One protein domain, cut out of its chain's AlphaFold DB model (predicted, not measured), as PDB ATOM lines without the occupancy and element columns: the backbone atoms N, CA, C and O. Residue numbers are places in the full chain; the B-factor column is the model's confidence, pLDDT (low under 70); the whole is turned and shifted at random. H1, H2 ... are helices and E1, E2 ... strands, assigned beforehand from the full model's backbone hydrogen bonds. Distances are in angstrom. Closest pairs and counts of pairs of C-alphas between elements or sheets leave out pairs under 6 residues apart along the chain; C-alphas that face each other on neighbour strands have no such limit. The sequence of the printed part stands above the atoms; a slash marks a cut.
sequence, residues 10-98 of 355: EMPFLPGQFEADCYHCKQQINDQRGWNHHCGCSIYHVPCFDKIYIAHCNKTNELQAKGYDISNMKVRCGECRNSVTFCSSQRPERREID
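This is residues 10 to 98 of the 355 residues of an uncharacterized protein of Pyronema omphalodes (strain CBS 100304) (UniProt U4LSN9). One long helix, H1, makes most of the long axis, with one small strand hairpin, E1 and E2, at its first end and a second, E3 and E4, beside its middle. Beyond E1 and E2 the unnamed stretch of residues 10 to 35 loops outward and lengthens the body, and residues 90 to 98, of which 94 to 98 belong to H2, stick out as a free tail. The printed part has 89 residues, with elements in the order E1, E2, H1, E3, E4, H2; both two-stranded sheets are antiparallel. The class is mixed, helices and strands, with under half of the residues in named elements. The whole is only just loose, close to compact, with a radius of gyration of the C-alphas of 14.7 A, and spans 48 by 32 by 18 A.

E3, residues 74 to 76, and E4, residues 83 to 86, form an antiparallel hairpin at 146 degrees between directions; N 84 and O 75 are 2.8 A apart and N 75 and O 85 3.0 A, both within hydrogen-bond range. The closest C-alphas of E3 and H1, residues 46 to 65, are those of Val 75 and His 56, 6.6 A apart. E4 and H1 are near each other, with 5 pairs of C-alphas within 10 A. E1, residues 36 to 38, and E2, residues 43 to 45, form the other antiparallel hairpin, at 153 degrees, with N 37 and O 44 2.8 A apart, within hydrogen-bond range. The closest C-alphas of E1 and H1 are those of Asn 36 and Val 46, 5.0 A apart. Residues 10 to 11 pair antiparallel with residues 36 to 37 of E1. The two hairpins are apart, and H2, residues 94 to 98, is apart from H1. In H1 every O i to N i+4 pair is within hydrogen-bond range; in H2 0 of 1 is, and 0 of 2 O i to N i+3 pairs.

E3 measures 5.9 A from first to last C-alpha and E4 8.1 A. H1 runs 27.9 A, from C-alpha 46 at (-0.535, -12.591, 10.625) to C-alpha 65 at (13.502, 11.551, 10.333). E1 measures 6.5 A, E2 7.0 A and H2 6.6 A, the last ending at C-alpha 98 at (3.067, -16.406, -3.598).

The two C-alphas farthest apart are those of Gly 16 and Gly 67, 48.4 A. The printed part has no cut. E1 to E2 and E2 to H1 are tight links; H1 to E3, E3 to E4 and E4 to H2 are short, and no link is long. The mean pLDDT of the printed part is 70.1; residues 10 to 19, 30 to 34, 72 to 73 and 83 to 98 are under 70, and H2 has a mean of 33.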
ATOM      1  N   GLU A  10       6.398 -17.822  10.759       50.31
ATOM      2  CA  GLU A  10       5.104 -18.025  10.111       50.31
ATOM      3  C   GLU A  10       4.927 -19.529   9.906       50.31
ATOM      4  O   GLU A  10       5.724 -20.160   9.211       50.31
ATOM      5  N   MET A  11       3.918 -20.122  10.541       44.28
ATOM      6  CA  MET A  11       3.630 -21.547  10.386       44.28
ATOM      7  C   MET A  11       2.182 -21.747   9.929       44.28
ATOM      8  O   MET A  11       1.281 -21.093  10.472       44.28
ATOM      9  N   PRO A  12       1.930 -22.637   8.947       48.00
ATOM     10  CA  PRO A  12       0.583 -23.109   8.677       48.00
ATOM     11  C   PRO A  12       0.083 -23.884   9.901       48.00
ATOM     12  O   PRO A  12       0.824 -24.654  10.515       48.00
ATOM     13  N   PHE A  13      -1.166 -23.645  10.286       47.84
ATOM     14  CA  PHE A  13      -1.753 -24.266  11.467       47.84
ATOM     15  C   PHE A  13      -1.953 -25.777  11.251       47.84
ATOM     16  O   PHE A  13      -2.452 -26.192  10.204       47.84
ATOM     17  N   LEU A  14      -1.592 -26.595  12.246       43.72
ATOM     18  CA  LEU A  14      -1.981 -28.005  12.315       43.72
ATOM     19  C   LEU A  14      -3.273 -28.102  13.144       43.72
ATOM     20  O   LEU A  14      -3.215 -27.802  14.340       43.72
ATOM     21  N   PRO A  15      -4.421 -28.481  12.546       40.22
ATOM     22  CA  PRO A  15      -5.695 -28.549  13.258       40.22
ATOM     23  C   PRO A  15      -5.600 -29.377  14.550       40.22
ATOM     24  O   PRO A  15      -5.016 -30.463  14.553       40.22
ATOM     25  N   GLY A  16      -6.167 -28.859  15.644       44.25
ATOM     26  CA  GLY A  16      -6.292 -29.558  16.929       44.25
ATOM     27  C   GLY A  16      -5.135 -29.457  17.938       44.25
ATOM     28  O   GLY A  16      -5.194 -30.155  18.948       44.25
ATOM     29  N   GLN A  17      -4.098 -28.633  17.727       50.44
ATOM     30  CA  GLN A  17      -3.007 -28.487  18.719       50.44
ATOM     31  C   GLN A  17      -3.057 -27.233  19.600       50.44
ATOM     32  O   GLN A  17      -2.415 -27.228  20.650       50.44
ATOM     33  N   PHE A  18      -3.800 -26.186  19.230       57.84
ATOM     34  CA  PHE A  18      -3.774 -24.925  19.979       57.84
ATOM     35  C   PHE A  18      -5.155 -24.263  20.036       57.84
ATOM     36  O   PHE A  18      -5.565 -23.594  19.094       57.84
ATOM     37  N   GLU A  19      -5.848 -24.389  21.170       69.19
ATOM     38  CA  GLU A  19      -6.949 -23.490  21.528       69.19
ATOM     39  C   GLU A  19      -6.344 -22.197  22.085       69.19
ATOM     40  O   GLU A  19      -6.068 -22.083  23.279       69.19
ATOM     41  N   ALA A  20      -6.048 -21.238  21.210       78.88
ATOM     42  CA  ALA A  20      -5.470 -19.963  21.614       78.88
ATOM     43  C   ALA A  20      -6.204 -18.792  20.967       78.88
ATOM     44  O   ALA A  20      -6.574 -18.840  19.795       78.88
ATOM     45  N   ASP A  21      -6.351 -17.706  21.720       87.75
ATOM     46  CA  ASP A  21      -6.873 -16.451  21.196       87.75
ATOM     47  C   ASP A  21      -5.741 -15.604  20.620       87.75
ATOM     48  O   ASP A  21      -4.663 -15.473  21.207       87.75
ATOM     49  N   CYS A  22      -5.999 -14.952  19.487       87.56
ATOM     50  CA  CYS A  22      -5.078 -13.969  18.944       87.56
ATOM     51  C   CYS A  22      -4.866 -12.852  19.969       87.56
ATOM     52  O   CYS A  22      -5.807 -12.150  20.352       87.56
ATOM     53  N   TYR A  23      -3.614 -12.620  20.363       87.38
ATOM     54  CA  TYR A  23      -3.285 -11.659  21.415       87.38
ATOM     55  C   TYR A  23      -3.809 -10.247  21.114       87.38
ATOM     56  O   TYR A  23      -4.210  -9.528  22.033       87.38
ATOM     57  N   HIS A  24      -3.817  -9.854  19.836       88.69
ATOM     58  CA  HIS A  24      -4.217  -8.518  19.405       88.69
ATOM     59  C   HIS A  24      -5.735  -8.329  19.310       88.69
ATOM     60  O   HIS A  24      -6.248  -7.365  19.869       88.69
ATOM     61  N   CYS A  25      -6.456  -9.208  18.603       89.81
ATOM     62  CA  CYS A  25      -7.897  -9.035  18.369       89.81
ATOM     63  C   CYS A  25      -8.792  -9.835  19.322       89.81
ATOM     64  O   CYS A  25     -10.007  -9.675  19.254       89.81
ATOM     65  N   LYS A  26      -8.214 -10.682  20.187       92.25
ATOM     66  CA  LYS A  26      -8.920 -11.555  21.145       92.25
ATOM     67  C   LYS A  26      -9.929 -12.515  20.509       92.25
ATOM     68  O   LYS A  26     -10.779 -13.059  21.196       92.25
ATOM     69  N   GLN A  27      -9.846 -12.704  19.195       89.19
ATOM     70  CA  GLN A  27     -10.611 -13.726  18.497       89.19
ATOM     71  C   GLN A  27      -9.847 -15.038  18.565       89.19
ATOM     72  O   GLN A  27      -8.625 -15.045  18.381       89.19
ATOM     73  N   GLN A  28     -10.589 -16.113  18.788       85.94
ATOM     74  CA  GLN A  28     -10.070 -17.468  18.768       85.94
ATOM     75  C   GLN A  28      -9.403 -17.751  17.415       85.94
ATOM     76  O   GLN A  28      -9.931 -17.400  16.351       85.94
ATOM     77  N   ILE A  29      -8.200 -18.319  17.468       79.06
ATOM     78  CA  ILE A  29      -7.468 -18.759  16.285       79.06
ATOM     79  C   ILE A  29      -8.053 -20.108  15.897       79.06
ATOM     80  O   ILE A  29      -7.691 -21.144  16.444       79.06
ATOM     81  N   ASN A  30      -9.008 -20.069  14.975       69.88
ATOM     82  CA  ASN A  30      -9.724 -21.259  14.543       69.88
ATOM     83  C   ASN A  30      -9.004 -21.875  13.341       69.88
ATOM     84  O   ASN A  30      -8.687 -21.175  12.378       69.88
ATOM     85  N   ASP A  31      -8.844 -23.197  13.374       53.81
ATOM     86  CA  ASP A  31      -8.095 -24.080  12.466       53.81
ATOM     87  C   ASP A  31      -8.297 -23.887  10.953       53.81
ATOM     88  O   ASP A  31      -7.591 -24.493  10.150       53.81
ATOM     89  N   GLN A  32      -9.277 -23.097  10.518       55.47
ATOM     90  CA  GLN A  32      -9.750 -23.143   9.140       55.47
ATOM     91  C   GLN A  32      -9.296 -21.989   8.251       55.47
ATOM     92  O   GLN A  32      -9.454 -22.109   7.036       55.47
ATOM     93  N   ARG A  33      -8.764 -20.871   8.776       53.59
ATOM     94  CA  ARG A  33      -8.412 -19.722   7.917       53.59
ATOM     95  C   ARG A  33      -7.239 -18.892   8.432       53.59
ATOM     96  O   ARG A  33      -7.402 -18.058   9.315       53.59
ATOM     97  N   GLY A  34      -6.108 -19.005   7.741       65.81
ATOM     98  CA  GLY A  34      -5.048 -17.999   7.752       65.81
ATOM     99  C   GLY A  34      -3.725 -18.459   8.354       65.81
ATOM    100  O   GLY A  34      -3.616 -19.514   8.970       65.81
ATOM    101  N   TRP A  35      -2.703 -17.639   8.127       74.38
ATOM    102  CA  TRP A  35      -1.374 -17.814   8.699       74.38
ATOM    103  C   TRP A  35      -1.314 -17.175  10.085       74.38
ATOM    104  O   TRP A  35      -1.884 -16.097  10.301       74.38
ATOM    105  N   ASN A  36      -0.569 -17.805  10.991       77.31
ATOM    106  CA  ASN A  36      -0.341 -17.306  12.341       77.31
ATOM    107  C   ASN A  36       1.137 -16.985  12.562       77.31
ATOM    108  O   ASN A  36       2.027 -17.623  12.000       77.31
ATOM    109  N   HIS A  37       1.378 -15.977  13.390       77.62
ATOM    110  CA  HIS A  37       2.698 -15.562  13.826       77.62
ATOM    111  C   HIS A  37       2.879 -15.920  15.301       77.62
ATOM    112  O   HIS A  37       2.080 -15.504  16.147       77.62
ATOM    113  N   HIS A  38       3.933 -16.678  15.607       77.81
ATOM    114  CA  HIS A  38       4.230 -17.147  16.958       77.81
ATOM    115  C   HIS A  38       5.458 -16.436  17.526       77.81
ATOM    116  O   HIS A  38       6.532 -16.469  16.933       77.81
ATOM    117  N   CYS A  39       5.312 -15.861  18.722       71.06
ATOM    118  CA  CYS A  39       6.419 -15.265  19.478       71.06
ATOM    119  C   CYS A  39       6.924 -16.186  20.616       71.06
ATOM    120  O   CYS A  39       7.618 -15.752  21.535       71.06
ATOM    121  N   GLY A  40       6.504 -17.453  20.637       71.38
ATOM    122  CA  GLY A  40       6.800 -18.413  21.711       71.38
ATOM    123  C   GLY A  40       5.984 -18.207  22.996       71.38
ATOM    124  O   GLY A  40       5.620 -19.186  23.634       71.38
ATOM    125  N   CYS A  41       5.646 -16.963  23.350       73.06
ATOM    126  CA  CYS A  41       4.788 -16.632  24.497       73.06
ATOM    127  C   CYS A  41       3.336 -16.304  24.113       73.06
ATOM    128  O   CYS A  41       2.458 -16.343  24.961       73.06
ATOM    129  N   SER A  42       3.085 -15.970  22.845       81.31
ATOM    130  CA  SER A  42       1.778 -15.537  22.355       81.31
ATOM    131  C   SER A  42       1.622 -15.828  20.864       81.31
ATOM    132  O   SER A  42       2.614 -16.042  20.149       81.31
ATOM    133  N   ILE A  43       0.370 -15.838  20.402       83.62
ATOM    134  CA  ILE A  43       0.008 -16.119  19.011       83.62
ATOM    135  C   ILE A  43      -0.791 -14.941  18.451       83.62
ATOM    136  O   ILE A  43      -1.659 -14.369  19.116       83.62
ATOM    137  N   TYR A  44      -0.484 -14.563  17.215       84.81
ATOM    138  CA  TYR A  44      -1.170 -13.513  16.475       84.81
ATOM    139  C   TYR A  44      -1.659 -14.066  15.140       84.81
ATOM    140  O   TYR A  44      -0.919 -14.771  14.459       84.81
ATOM    141  N   HIS A  45      -2.839 -13.646  14.686       87.31
ATOM    142  CA  HIS A  45      -3.132 -13.697  13.254       87.31
ATOM    143  C   HIS A  45      -2.076 -12.868  12.514       87.31
ATOM    144  O   HIS A  45      -1.784 -11.743  12.940       87.31
ATOM    145  N   VAL A  46      -1.538 -13.355  11.392       81.94
ATOM    146  CA  VAL A  46      -0.535 -12.591  10.625       81.94
ATOM    147  C   VAL A  46      -1.014 -11.172  10.271       81.94
ATOM    148  O   VAL A  46      -0.276 -10.234  10.562       81.94
ATOM    149  N   PRO A  47      -2.259 -10.933   9.803       81.25
ATOM    150  CA  PRO A  47      -2.744  -9.569   9.561       81.25
ATOM    151  C   PRO A  47      -2.760  -8.675  10.810       81.25
ATOM    152  O   PRO A  47      -2.588  -7.459  10.717       81.25
ATOM    153  N   CYS A  48      -2.990  -9.255  11.991       86.62
ATOM    154  CA  CYS A  48      -2.933  -8.521  13.252       86.62
ATOM    155  C   CYS A  48      -1.492  -8.163  13.619       86.62
ATOM    156  O   CYS A  48      -1.232  -7.030  14.025       86.62
ATOM    157  N   PHE A  49      -0.562  -9.103  13.453       84.19
ATOM    158  CA  PHE A  49       0.859  -8.850  13.662       84.19
ATOM    159  C   PHE A  49       1.391  -7.793  12.686       84.19
ATOM    160  O   PHE A  49       2.066  -6.858  13.107       84.19
ATOM    161  N   ASP A  50       1.004  -7.864  11.411       82.12
ATOM    162  CA  ASP A  50       1.407  -6.911  10.376       82.12
ATOM    163  C   ASP A  50       0.973  -5.482  10.704       82.12
ATOM    164  O   ASP A  50       1.763  -4.553  10.554       82.12
ATOM    165  N   LYS A  51      -0.247  -5.288  11.220       84.12
ATOM    166  CA  LYS A  51      -0.706  -3.969  11.686       84.12
ATOM    167  C   LYS A  51       0.182  -3.414  12.800       84.12
ATOM    168  O   LYS A  51       0.541  -2.238  12.759       84.12
ATOM    169  N   ILE A  52       0.549  -4.247  13.776       82.88
ATOM    170  CA  ILE A  52       1.437  -3.855  14.882       82.88
ATOM    171  C   ILE A  52       2.831  -3.517  14.342       82.88
ATOM    172  O   ILE A  52       3.391  -2.477  14.687       82.88
ATOM    173  N   TYR A  53       3.368  -4.373  13.470       83.06
ATOM    174  CA  TYR A  53       4.671  -4.202  12.841       83.06
ATOM    175  C   TYR A  53       4.738  -2.895  12.037       83.06
ATOM    176  O   TYR A  53       5.617  -2.071  12.276       83.06
ATOM    177  N   ILE A  54       3.770  -2.647  11.147       80.94
ATOM    178  CA  ILE A  54       3.713  -1.435  10.313       80.94
ATOM    179  C   ILE A  54       3.605  -0.178  11.181       80.94
ATOM    180  O   ILE A  54       4.343   0.781  10.961       80.94
ATOM    181  N   ALA A  55       2.733  -0.179  12.194       84.12
ATOM    182  CA  ALA A  55       2.604   0.955  13.107       84.12
ATOM    183  C   ALA A  55       3.922   1.244  13.849       84.12
ATOM    184  O   ALA A  55       4.315   2.405  13.990       84.12
ATOM    185  N   HIS A  56       4.633   0.198  14.281       85.50
ATOM    186  CA  HIS A  56       5.943   0.340  14.909       85.50
ATOM    187  C   HIS A  56       6.983   0.916  13.940       85.50
ATOM    188  O   HIS A  56       7.734   1.820  14.311       85.50
ATOM    189  N   CYS A  57       7.006   0.445  12.693       81.94
ATOM    190  CA  CYS A  57       7.963   0.920  11.699       81.94
ATOM    191  C   CYS A  57       7.692   2.354  11.250       81.94
ATOM    192  O   CYS A  57       8.634   3.134  11.160       81.94
ATOM    193  N   ASN A  58       6.430   2.757  11.082       86.06
ATOM    194  CA  ASN A  58       6.086   4.149  10.785       86.06
ATOM    195  C   ASN A  58       6.571   5.089  11.894       86.06
ATOM    196  O   ASN A  58       7.250   6.074  11.617       86.06
ATOM    197  N   LYS A  59       6.326   4.730  13.159       85.62
ATOM    198  CA  LYS A  59       6.815   5.505  14.306       85.62
ATOM    199  C   LYS A  59       8.344   5.557  14.369       85.62
ATOM    200  O   LYS A  59       8.911   6.591  14.708       85.62
ATOM    201  N   THR A  60       9.014   4.453  14.049       81.69
ATOM    202  CA  THR A  60      10.483   4.387  14.022       81.69
ATOM    203  C   THR A  60      11.047   5.297  12.932       81.69
ATOM    204  O   THR A  60      11.950   6.083  13.204       81.69
ATOM    205  N   ASN A  61      10.452   5.284  11.737       79.50
ATOM    206  CA  ASN A  61      10.827   6.168  10.634       79.50
ATOM    207  C   ASN A  61      10.579   7.646  10.970       79.50
ATOM    208  O   ASN A  61      11.426   8.488  10.688       79.50
ATOM    209  N   GLU A  62       9.456   7.975  11.617       87.44
ATOM    210  CA  GLU A  62       9.178   9.336  12.094       87.44
ATOM    211  C   GLU A  62      10.229   9.829  13.100       87.44
ATOM    212  O   GLU A  62      10.608  11.000  13.078       87.44
ATOM    213  N   LEU A  63      10.699   8.954  13.994       80.31
ATOM    214  CA  LEU A  63      11.754   9.277  14.956       80.31
ATOM    215  C   LEU A  63      13.118   9.403  14.269       80.31
ATOM    216  O   LEU A  63      13.852  10.354  14.531       80.31
ATOM    217  N   GLN A  64      13.431   8.521  13.324       84.25
ATOM    218  CA  GLN A  64      14.661   8.613  12.545       84.25
ATOM    219  C   GLN A  64      14.717   9.906  11.718       84.25
ATOM    220  O   GLN A  64      15.740  10.587  11.715       84.25
ATOM    221  N   ALA A  65      13.609  10.297  11.083       82.19
ATOM    222  CA  ALA A  65      13.502  11.551  10.333       82.19
ATOM    223  C   ALA A  65      13.713  12.793  11.216       82.19
ATOM    224  O   ALA A  65      14.137  13.839  10.731       82.19
ATOM    225  N   LYS A  66      13.453  12.676  12.522       94.62
ATOM    226  CA  LYS A  66      13.706  13.720  13.524       94.62
ATOM    227  C   LYS A  66      15.118  13.656  14.131       94.62
ATOM    228  O   LYS A  66      15.418  14.451  15.015       94.62
ATOM    229  N   GLY A  67      15.976  12.739  13.678       90.31
ATOM    230  CA  GLY A  67      17.363  12.600  14.136       90.31
ATOM    231  C   GLY A  67      17.544  11.824  15.445       90.31
ATOM    232  O   GLY A  67      18.616  11.900  16.040       90.31
ATOM    233  N   TYR A  68      16.528  11.089  15.913       87.69
ATOM    234  CA  TYR A  68      16.675  10.217  17.082       87.69
ATOM    235  C   TYR A  68      17.475   8.951  16.732       87.69
ATOM    236  O   TYR A  68      17.332   8.396  15.641       87.69
ATOM    237  N   ASP A  69      18.279   8.461  17.681       86.06
ATOM    238  CA  ASP A  69      18.943   7.158  17.573       86.06
ATOM    239  C   ASP A  69      17.919   6.024  17.745       86.06
ATOM    240  O   ASP A  69      17.348   5.825  18.821       86.06
ATOM    241  N   ILE A  70      17.684   5.284  16.661       78.38
ATOM    242  CA  ILE A  70      16.727   4.172  16.592       78.38
ATOM    243  C   ILE A  70      17.394   2.791  16.670       78.38
ATOM    244  O   ILE A  70      16.705   1.782  16.526       78.38
ATOM    245  N   SER A  71      18.709   2.708  16.913       72.25
ATOM    246  CA  SER A  71      19.464   1.439  16.933       72.25
ATOM    247  C   SER A  71      18.894   0.387  17.899       72.25
ATOM    248  O   SER A  71      19.051  -0.814  17.682       72.25
ATOM    249  N   ASN A  72      18.159   0.830  18.925       69.38
ATOM    250  CA  ASN A  72      17.518  -0.016  19.932       69.38
ATOM    251  C   ASN A  72      15.993  -0.173  19.769       69.38
ATOM    252  O   ASN A  72      15.346  -0.795  20.620       69.38
ATOM    253  N   MET A  73      15.392   0.374  18.707       69.56
ATOM    254  CA  MET A  73      13.963   0.205  18.434       69.56
ATOM    255  C   MET A  73      13.715  -1.125  17.721       69.56
ATOM    256  O   MET A  73      13.922  -1.270  16.520       69.56
ATOM    257  N   LYS A  74      13.270  -2.113  18.500       75.56
ATOM    258  CA  LYS A  74      12.820  -3.419  18.013       75.56
ATOM    259  C   LYS A  74      11.319  -3.558  18.241       75.56
ATOM    260  O   LYS A  74      10.809  -3.109  19.275       75.56
ATOM    261  N   VAL A  75      10.628  -4.246  17.330       73.50
ATOM    262  CA  VAL A  75       9.242  -4.665  17.563       73.50
ATOM    263  C   VAL A  75       9.269  -5.651  18.722       73.50
ATOM    264  O   VAL A  75       9.921  -6.690  18.639       73.50
ATOM    265  N   ARG A  76       8.607  -5.306  19.826       77.38
ATOM    266  CA  ARG A  76       8.525  -6.164  21.008       77.38
ATOM    267  C   ARG A  76       7.184  -6.863  21.053       77.38
ATOM    268  O   ARG A  76       6.155  -6.251  20.769       77.38
ATOM    269  N   CYS A  77       7.201  -8.118  21.474       76.44
ATOM    270  CA  CYS A  77       5.982  -8.834  21.794       76.44
ATOM    271  C   CYS A  77       5.203  -8.090  22.877       76.44
ATOM    272  O   CYS A  77       5.786  -7.650  23.871       76.44
ATOM    273  N   GLY A  78       3.887  -7.964  22.705       74.69
ATOM    274  CA  GLY A  78       3.039  -7.293  23.691       74.69
ATOM    275  C   GLY A  78       3.019  -8.001  25.048       74.69
ATOM    276  O   GLY A  78       2.802  -7.342  26.060       74.69
ATOM    277  N   GLU A  79       3.278  -9.310  25.057       77.75
ATOM    278  CA  GLU A  79       3.196 -10.162  26.242       77.75
ATOM    279  C   GLU A  79       4.557 -10.325  26.925       77.75
ATOM    280  O   GLU A  79       4.801  -9.736  27.976       77.75
ATOM    281  N   CYS A  80       5.498 -11.041  26.303       73.81
ATOM    282  CA  CYS A  80       6.809 -11.304  26.906       73.81
ATOM    283  C   CYS A  80       7.846 -10.190  26.696       73.81
ATOM    284  O   CYS A  80       8.960 -10.296  27.201       73.81
ATOM    285  N   ARG A  81       7.525  -9.126  25.944       77.88
ATOM    286  CA  ARG A  81       8.439  -8.010  25.605       77.88
ATOM    287  C   ARG A  81       9.742  -8.410  24.903       77.88
ATOM    288  O   ARG A  81      10.589  -7.541  24.679       77.88
ATOM    289  N   ASN A  82       9.880  -9.675  24.512       71.69
ATOM    290  CA  ASN A  82      10.984 -10.149  23.691       71.69
ATOM    291  C   ASN A  82      10.973  -9.448  22.334       71.69
ATOM    292  O   ASN A  82       9.922  -9.039  21.833       71.69
ATOM    293  N   SER A  83      12.165  -9.264  21.778       64.38
ATOM    294  CA  SER A  83      12.337  -8.604  20.490       64.38
ATOM    295  C   SER A  83      12.021  -9.595  19.381       64.38
ATOM    296  O   SER A  83      12.614 -10.660  19.343       64.38
ATOM    297  N   VAL A  84      11.081  -9.251  18.506       59.97
ATOM    298  CA  VAL A  84      10.525 -10.185  17.515       59.97
ATOM    299  C   VAL A  84      11.084  -9.926  16.125       59.97
ATOM    300  O   VAL A  84      11.292 -10.852  15.348       59.97
ATOM    301  N   THR A  85      11.283  -8.657  15.755       65.69
ATOM    302  CA  THR A  85      11.800  -8.279  14.430       65.69
ATOM    303  C   THR A  85      12.337  -6.843  14.452       65.69
ATOM    304  O   THR A  85      11.822  -5.984  15.177       65.69
ATOM    305  N   PHE A  86      13.367  -6.566  13.648       56.56
ATOM    306  CA  PHE A  86      13.773  -5.201  13.301       56.56
ATOM    307  C   PHE A  86      12.902  -4.659  12.167       56.56
ATOM    308  O   PHE A  86      12.545  -5.404  11.260       56.56
ATOM    309  N   CYS A  87      12.634  -3.355  12.171       64.88
ATOM    310  CA  CYS A  87      12.111  -2.676  10.989       64.88
ATOM    311  C   CYS A  87      13.200  -2.628   9.913       64.88
ATOM    312  O   CYS A  87      13.912  -1.637   9.784       64.88
ATOM    313  N   SER A  88      13.382  -3.720   9.171       55.09
ATOM    314  CA  SER A  88      14.168  -3.675   7.943       55.09
ATOM    315  C   SER A  88      13.331  -2.996   6.857       55.09
ATOM    316  O   SER A  88      12.118  -3.195   6.756       55.09
ATOM    317  N   SER A  89      13.990  -2.205   6.010       38.66
ATOM    318  CA  SER A  89      13.410  -1.620   4.790       38.66
ATOM    319  C   SER A  89      12.948  -2.673   3.773       38.66
ATOM    320  O   SER A  89      12.313  -2.335   2.781       38.66
ATOM    321  N   GLN A  90      13.252  -3.946   4.026       40.12
ATOM    322  CA  GLN A  90      12.850  -5.094   3.235       40.12
ATOM    323  C   GLN A  90      12.324  -6.162   4.188       40.12
ATOM    324  O   GLN A  90      13.047  -7.078   4.586       40.12
ATOM    325  N   ARG A  91      11.046  -6.065   4.559       42.91
ATOM    326  CA  ARG A  91      10.304  -7.313   4.725       42.91
ATOM    327  C   ARG A  91      10.197  -7.841   3.292       42.91
ATOM    328  O   ARG A  91       9.639  -7.102   2.481       42.91
ATOM    329  N   PRO A  92      10.833  -8.976   2.937       39.41
ATOM    330  CA  PRO A  92      10.815  -9.463   1.561       39.41
ATOM    331  C   PRO A  92       9.364  -9.450   1.088       39.41
ATOM    332  O   PRO A  92       8.477  -9.906   1.812       39.41
ATOM    333  N   GLU A  93       9.111  -8.789  -0.042       34.75
ATOM    334  CA  GLU A  93       7.756  -8.587  -0.530       34.75
ATOM    335  C   GLU A  93       7.051  -9.944  -0.604       34.75
ATOM    336  O   GLU A  93       7.485 -10.851  -1.311       34.75
ATOM    337  N   ARG A  94       5.920 -10.067   0.105       40.72
ATOM    338  CA  ARG A  94       5.023 -11.235   0.056       40.72
ATOM    339  C   ARG A  94       4.678 -11.672  -1.379       40.72
ATOM    340  O   ARG A  94       4.306 -12.816  -1.596       40.72
ATOM    341  N   ARG A  95       4.806 -10.764  -2.355       31.36
ATOM    342  CA  ARG A  95       4.417 -10.968  -3.754       31.36
ATOM    343  C   ARG A  95       5.306 -11.927  -4.544       31.36
ATOM    344  O   ARG A  95       4.796 -12.519  -5.487       31.36
ATOM    345  N   GLU A  96       6.575 -12.125  -4.188       30.92
ATOM    346  CA  GLU A  96       7.440 -13.029  -4.970       30.92
ATOM    347  C   GLU A  96       7.407 -14.485  -4.495       30.92
ATOM    348  O   GLU A  96       7.718 -15.375  -5.277       30.92
ATOM    349  N   ILE A  97       6.971 -14.762  -3.262       31.83
ATOM    350  CA  ILE A  97       6.837 -16.146  -2.775       31.83
ATOM    351  C   ILE A  97       5.477 -16.737  -3.182       31.83
ATOM    352  O   ILE A  97       5.423 -17.904  -3.561       31.83
ATOM    353  N   ASP A  98       4.407 -15.931  -3.211       28.14
ATOM    354  CA  ASP A  98       3.067 -16.406  -3.598       28.14
ATOM    355  C   ASP A  98       2.906 -16.634  -5.118       28.14
ATOM    356  O   ASP A  98       2.183 -17.544  -5.518       28.14
TER     357      ASP A  98